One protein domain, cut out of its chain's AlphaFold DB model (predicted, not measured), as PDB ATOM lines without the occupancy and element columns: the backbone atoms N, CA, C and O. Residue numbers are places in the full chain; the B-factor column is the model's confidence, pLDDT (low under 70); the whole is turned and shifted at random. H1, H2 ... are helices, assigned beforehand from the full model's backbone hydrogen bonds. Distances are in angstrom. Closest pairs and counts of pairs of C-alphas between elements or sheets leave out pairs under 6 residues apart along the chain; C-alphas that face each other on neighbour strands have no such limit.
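This is residues 79 to 127 of the 131 residues of an uncharacterized protein of Caldithrix abyssi (UniProt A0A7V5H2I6). With little regular structure, the printed part bends round as an arch: two short helices, H1 and H2, make its top, and the long unnamed stretches 79 to 96 and 115 to 127 make its two legs. It has 49 residues, with two named helices in the order H1, H2 and no named strand; the class is all helix, though named elements hold only 15 residues. It is compact, with a radius of gyration of the C-alphas of 10.5 A, and spans 27 by 25 by 18 A.

Look at H1, residues 97 to 103, and H2, residues 107 to 114: they are close but not clearly touching, and their closest C-alphas, Val 101 and Gln 107, are 5.7 A apart. They run opposite ways at a steep tilt of 68 degrees, only just short of about perpendicular. In H1 every O i to N i+4 pair is within hydrogen-bond range; in H2 1 of 4 is, beside 4 of 5 O i to N i+3 pairs.

Start at C-alpha 79, (321.270, 194.720, 390.473). Find C-alpha 97 at (335.190, 189.761, 388.461); from there H1 runs 9.7 A to C-alpha 103. H2 runs 11.1 A from C-alpha 107 to C-alpha 114 at (331.077, 193.641, 375.725).

The C-alphas of Lys 92 and Glu 115 are the two farthest apart, 28.1 A. The printed part has no cut, and the link from H1 to H2 is tight. Look for pLDDT under 70 at residues 79, 116 to 123, 125 and 127.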
ATOM      1  N   PRO A  79     320.066 194.596 389.653       68.62
ATOM      2  CA  PRO A  79     321.270 194.720 390.473       68.62
ATOM      3  C   PRO A  79     322.474 195.234 389.676       68.62
ATOM      4  O   PRO A  79     322.578 194.955 388.485       68.62
ATOM      5  N   ILE A  80     323.426 195.892 390.342       71.06
ATOM      6  CA  ILE A  80     324.681 196.367 389.726       71.06
ATOM      7  C   ILE A  80     325.521 195.232 389.113       71.06
ATOM      8  O   ILE A  80     326.323 195.462 388.213       71.06
ATOM      9  N   SER A  81     325.332 194.000 389.596       74.31
ATOM     10  CA  SER A  81     325.921 192.790 389.025       74.31
ATOM     11  C   SER A  81     325.300 192.424 387.679       74.31
ATOM     12  O   SER A  81     325.993 191.847 386.850       74.31
ATOM     13  N   TYR A  82     324.036 192.768 387.415       75.75
ATOM     14  CA  TYR A  82     323.306 192.300 386.239       75.75
ATOM     15  C   TYR A  82     323.984 192.721 384.922       75.75
ATOM     16  O   TYR A  82     324.335 193.891 384.762       75.75
ATOM     17  N   PRO A  83     324.101 191.817 383.928       72.25
ATOM     18  CA  PRO A  83     323.536 190.458 383.860       72.25
ATOM     19  C   PRO A  83     324.360 189.376 384.569       72.25
ATOM     20  O   PRO A  83     323.986 188.205 384.535       72.25
ATOM     21  N   HIS A  84     325.473 189.735 385.199       83.31
ATOM     22  CA  HIS A  84     326.313 188.796 385.924       83.31
ATOM     23  C   HIS A  84     325.658 188.360 387.247       83.31
ATOM     24  O   HIS A  84     324.836 189.086 387.813       83.31
ATOM     25  N   PRO A  85     326.021 187.172 387.762       88.31
ATOM     26  CA  PRO A  85     325.541 186.692 389.055       88.31
ATOM     27  C   PRO A  85     325.924 187.621 390.211       88.31
ATOM     28  O   PRO A  85     326.932 188.318 390.149       88.31
ATOM     29  N   ASP A  86     325.181 187.568 391.315       86.31
ATOM     30  CA  ASP A  86     325.390 188.459 392.470       86.31
ATOM     31  C   ASP A  86     326.800 188.378 393.070       86.31
ATOM     32  O   ASP A  86     327.353 189.380 393.522       86.31
ATOM     33  N   TYR A  87     327.437 187.207 392.993       88.75
ATOM     34  CA  TYR A  87     328.810 187.015 393.457       88.75
ATOM     35  C   TYR A  87     329.864 187.745 392.606       88.75
ATOM     36  O   TYR A  87     331.033 187.776 392.986       88.75
ATOM     37  N   TRP A  88     329.492 188.320 391.456       88.94
ATOM     38  CA  TRP A  88     330.407 189.026 390.555       88.94
ATOM     39  C   TRP A  88     331.050 190.249 391.214       88.94
ATOM     40  O   TRP A  88     332.221 190.539 390.969       88.94
ATOM     41  N   ILE A  89     330.305 190.930 392.087       84.12
ATOM     42  CA  ILE A  89     330.772 192.097 392.848       84.12
ATOM     43  C   ILE A  89     331.189 191.760 394.289       84.12
ATOM     44  O   ILE A  89     331.665 192.634 395.009       84.12
ATOM     45  N   ASP A  90     331.031 190.507 394.725       86.81
ATOM     46  CA  ASP A  90     331.423 190.079 396.068       86.81
ATOM     47  C   ASP A  90     332.931 189.804 396.132       86.81
ATOM     48  O   ASP A  90     333.415 188.757 395.702       86.81
ATOM     49  N   PHE A  91     333.698 190.722 396.720       82.06
ATOM     50  CA  PHE A  91     335.153 190.588 396.841       82.06
ATOM     51  C   PHE A  91     335.608 189.361 397.653       82.06
ATOM     52  O   PHE A  91     336.772 188.973 397.559       82.06
ATOM     53  N   LYS A  92     334.719 188.739 398.443       85.88
ATOM     54  CA  LYS A  92     335.014 187.506 399.190       85.88
ATOM     55  C   LYS A  92     334.805 186.242 398.360       85.88
ATOM     56  O   LYS A  92     335.306 185.187 398.740       85.88
ATOM     57  N   SER A  93     334.077 186.337 397.250       91.25
ATOM     58  CA  SER A  93     333.851 185.222 396.337       91.25
ATOM     59  C   SER A  93     335.100 184.932 395.509       91.25
ATOM     60  O   SER A  93     335.688 185.829 394.909       91.25
ATOM     61  N   ASP A  94     335.467 183.660 395.386       93.62
ATOM     62  CA  ASP A  94     336.509 183.185 394.469       93.62
ATOM     63  C   ASP A  94     336.089 183.254 392.985       93.62
ATOM     64  O   ASP A  94     336.900 183.007 392.092       93.62
ATOM     65  N   LYS A  95     334.829 183.619 392.721       92.25
ATOM     66  CA  LYS A  95     334.217 183.756 391.390       92.25
ATOM     67  C   LYS A  95     333.865 185.200 391.028       92.25
ATOM     68  O   LYS A  95     333.095 185.426 390.094       92.25
ATOM     69  N   ASN A  96     334.375 186.179 391.772       91.19
ATOM     70  CA  ASN A  96     334.155 187.587 391.449       91.19
ATOM     71  C   ASN A  96     334.889 188.020 390.167       91.19
ATOM     72  O   ASN A  96     335.734 187.295 389.630       91.19
ATOM     73  N   HIS A  97     334.585 189.223 389.681       89.12
ATOM     74  CA  HIS A  97     335.190 189.761 388.461       89.12
ATOM     75  C   HIS A  97     336.718 189.880 388.541       89.12
ATOM     76  O   HIS A  97     337.404 189.648 387.549       89.12
ATOM     77  N   GLY A  98     337.277 190.176 389.717       88.44
ATOM     78  CA  GLY A  98     338.725 190.218 389.925       88.44
ATOM     79  C   GLY A  98     339.375 188.841 389.759       88.44
ATOM     80  O   GLY A  98     340.402 188.707 389.091       88.44
ATOM     81  N   ALA A  99     338.747 187.796 390.304       91.19
ATOM     82  CA  ALA A  99     339.178 186.415 390.115       91.19
ATOM     83  C   ALA A  99     339.069 185.990 388.644       91.19
ATOM     84  O   ALA A  99     339.992 185.365 388.120       91.19
ATOM     85  N   PHE A 100     337.996 186.391 387.958       90.44
ATOM     86  CA  PHE A 100     337.822 186.155 386.527       90.44
ATOM     87  C   PHE A 100     338.918 186.831 385.690       90.44
ATOM     88  O   PHE A 100     339.553 186.161 384.878       90.44
ATOM     89  N   VAL A 101     339.197 188.118 385.923       88.12
ATOM     90  CA  VAL A 101     340.263 188.878 385.241       88.12
ATOM     91  C   VAL A 101     341.625 188.213 385.445       88.12
ATOM     92  O   VAL A 101     342.387 188.057 384.491       88.12
ATOM     93  N   LYS A 102     341.916 187.764 386.673       89.12
ATOM     94  CA  LYS A 102     343.163 187.059 387.002       89.12
ATOM     95  C   LYS A 102     343.303 185.732 386.248       89.12
ATOM     96  O   LYS A 102     344.413 185.356 385.889       89.12
ATOM     97  N   GLN A 103     342.197 185.025 386.027       89.56
ATOM     98  CA  GLN A 103     342.180 183.719 385.362       89.56
ATOM     99  C   GLN A 103     342.130 183.819 383.832       89.56
ATOM    100  O   GLN A 103     342.570 182.894 383.156       89.56
ATOM    101  N   ASN A 104     341.635 184.926 383.275       83.19
ATOM    102  CA  ASN A 104     341.349 185.047 381.847       83.19
ATOM    103  C   ASN A 104     342.115 186.209 381.201       83.19
ATOM    104  O   ASN A 104     341.503 187.154 380.726       83.19
ATOM    105  N   ALA A 105     343.449 186.157 381.173       83.75
ATOM    106  CA  ALA A 105     344.308 187.073 380.397       83.75
ATOM    107  C   ALA A 105     344.077 188.592 380.606       83.75
ATOM    108  O   ALA A 105     344.461 189.403 379.763       83.75
ATOM    109  N   GLY A 106     343.498 189.000 381.739       83.75
ATOM    110  CA  GLY A 106     343.290 190.405 382.074       83.75
ATOM    111  C   GLY A 106     341.967 190.998 381.576       83.75
ATOM    112  O   GLY A 106     341.045 190.307 381.147       83.75
ATOM    113  N   GLN A 107     341.867 192.327 381.662       77.88
ATOM    114  CA  GLN A 107     340.628 193.078 381.405       77.88
ATOM    115  C   GLN A 107     340.157 192.999 379.943       77.88
ATOM    116  O   GLN A 107     338.978 193.196 379.666       77.88
ATOM    117  N   LEU A 108     341.051 192.668 379.004       77.56
ATOM    118  CA  LEU A 108     340.711 192.551 377.582       77.56
ATOM    119  C   LEU A 108     339.701 191.429 377.301       77.56
ATOM    120  O   LEU A 108     338.957 191.526 376.330       77.56
ATOM    121  N   THR A 109     339.610 190.412 378.162       80.50
ATOM    122  CA  THR A 109     338.620 189.331 378.019       80.50
ATOM    123  C   THR A 109     337.182 189.831 378.122       80.50
ATOM    124  O   THR A 109     336.289 189.225 377.531       80.50
ATOM    125  N   CYS A 110     336.937 190.962 378.787       78.12
ATOM    126  CA  CYS A 110     335.608 191.569 378.835       78.12
ATOM    127  C   CYS A 110     335.104 191.925 377.424       78.12
ATOM    128  O   CYS A 110     333.922 191.754 377.126       78.12
ATOM    129  N   ASN A 111     336.005 192.303 376.509       78.38
ATOM    130  CA  ASN A 111     335.651 192.672 375.135       78.38
ATOM    131  C   ASN A 111     335.051 191.511 374.331       78.38
ATOM    132  O   ASN A 111     334.364 191.763 373.345       78.38
ATOM    133  N   ASN A 112     335.254 190.262 374.765       79.81
ATOM    134  CA  ASN A 112     334.684 189.083 374.110       79.81
ATOM    135  C   ASN A 112     333.150 189.048 374.187       79.81
ATOM    136  O   ASN A 112     332.514 188.410 373.353       79.81
ATOM    137  N   CYS A 113     332.560 189.714 375.186       76.56
ATOM    138  CA  CYS A 113     331.109 189.803 375.360       76.56
ATOM    139  C   CYS A 113     330.595 191.247 375.338       76.56
ATOM    140  O   CYS A 113     329.427 191.462 375.041       76.56
ATOM    141  N   HIS A 114     331.450 192.228 375.640       74.19
ATOM    142  CA  HIS A 114     331.077 193.641 375.725       74.19
ATOM    143  C   HIS A 114     331.385 194.448 374.456       74.19
ATOM    144  O   HIS A 114     331.227 195.659 374.479       74.19
ATOM    145  N   GLU A 115     331.851 193.823 373.367       70.88
ATOM    146  CA  GLU A 115     332.140 194.487 372.075       70.88
ATOM    147  C   GLU A 115     333.046 195.738 372.194       70.88
ATOM    148  O   GLU A 115     332.956 196.683 371.414       70.88
ATOM    149  N   GLY A 116     333.927 195.772 373.203       63.78
ATOM    150  CA  GLY A 116     334.777 196.931 373.510       63.78
ATOM    151  C   GLY A 116     334.072 198.066 374.263       63.78
ATOM    152  O   GLY A 116     334.696 199.072 374.588       63.78
ATOM    153  N   GLN A 117     332.794 197.904 374.590       62.22
ATOM    154  CA  GLN A 117     331.942 198.888 375.244       62.22
ATOM    155  C   GLN A 117     331.830 198.653 376.761       62.22
ATOM    156  O   GLN A 117     330.745 198.606 377.344       62.22
ATOM    157  N   ASN A 118     332.976 198.546 377.438       61.59
ATOM    158  CA  ASN A 118     333.050 198.324 378.893       61.59
ATOM    159  C   ASN A 118     332.519 199.510 379.735       61.59
ATOM    160  O   ASN A 118     332.487 199.435 380.960       61.59
ATOM    161  N   GLU A 119     332.112 200.601 379.082       56.72
ATOM    162  CA  GLU A 119     331.605 201.839 379.689       56.72
ATOM    163  C   GLU A 119     330.073 201.881 379.816       56.72
ATOM    164  O   GLU A 119     329.520 202.800 380.415       56.72
ATOM    165  N   GLN A 120     329.367 200.908 379.233       54.41
ATOM    166  CA  GLN A 120     327.897 200.880 379.205       54.41
ATOM    167  C   GLN A 120     327.279 200.208 380.433       54.41
ATOM    168  O   GLN A 120     326.105 200.419 380.737       54.41
ATOM    169  N   ALA A 121     328.077 199.414 381.147       58.94
ATOM    170  CA  ALA A 121     327.838 199.035 382.534       58.94
ATOM    171  C   ALA A 121     328.580 200.015 383.456       58.94
ATOM    172  O   ALA A 121     329.362 200.823 382.968       58.94
ATOM    173  N   THR A 122     328.371 199.942 384.776       65.50
ATOM    174  CA  THR A 122     329.176 200.689 385.761       65.50
ATOM    175  C   THR A 122     330.674 200.523 385.437       65.50
ATOM    176  O   THR A 122     331.189 199.418 385.625       65.50
ATOM    177  N   PRO A 123     331.375 201.565 384.940       69.56
ATOM    178  CA  PRO A 123     332.764 201.440 384.513       69.56
ATOM    179  C   PRO A 123     333.671 201.014 385.664       69.56
ATOM    180  O   PRO A 123     333.417 201.366 386.817       69.56
ATOM    181  N   CYS A 124     334.782 200.337 385.359       71.75
ATOM    182  CA  CYS A 124     335.773 199.926 386.363       71.75
ATOM    183  C   CYS A 124     336.185 201.102 387.264       71.75
ATOM    184  O   CYS A 124     336.272 200.953 388.479       71.75
ATOM    185  N   ALA A 125     336.362 202.287 386.668       69.38
ATOM    186  CA  ALA A 125     336.742 203.523 387.351       69.38
ATOM    187  C   ALA A 125     335.722 204.000 388.399       69.38
ATOM    188  O   ALA A 125     336.099 204.707 389.329       69.38
ATOM    189  N   ASN A 126     334.455 203.586 388.306       71.75
ATOM    190  CA  ASN A 126     333.441 203.941 389.300       71.75
ATOM    191  C   ASN A 126     333.649 203.211 390.635       71.75
ATOM    192  O   ASN A 126     333.133 203.663 391.655       71.75
ATOM    193  N   CYS A 127     334.378 202.090 390.642       66.62
ATOM    194  CA  CYS A 127     334.679 201.319 391.853       66.62
ATOM    195  C   CYS A 127     336.188 201.214 392.148       66.62
ATOM    196  O   CYS A 127     336.568 201.062 393.306       66.62
TER     197      CYS A 127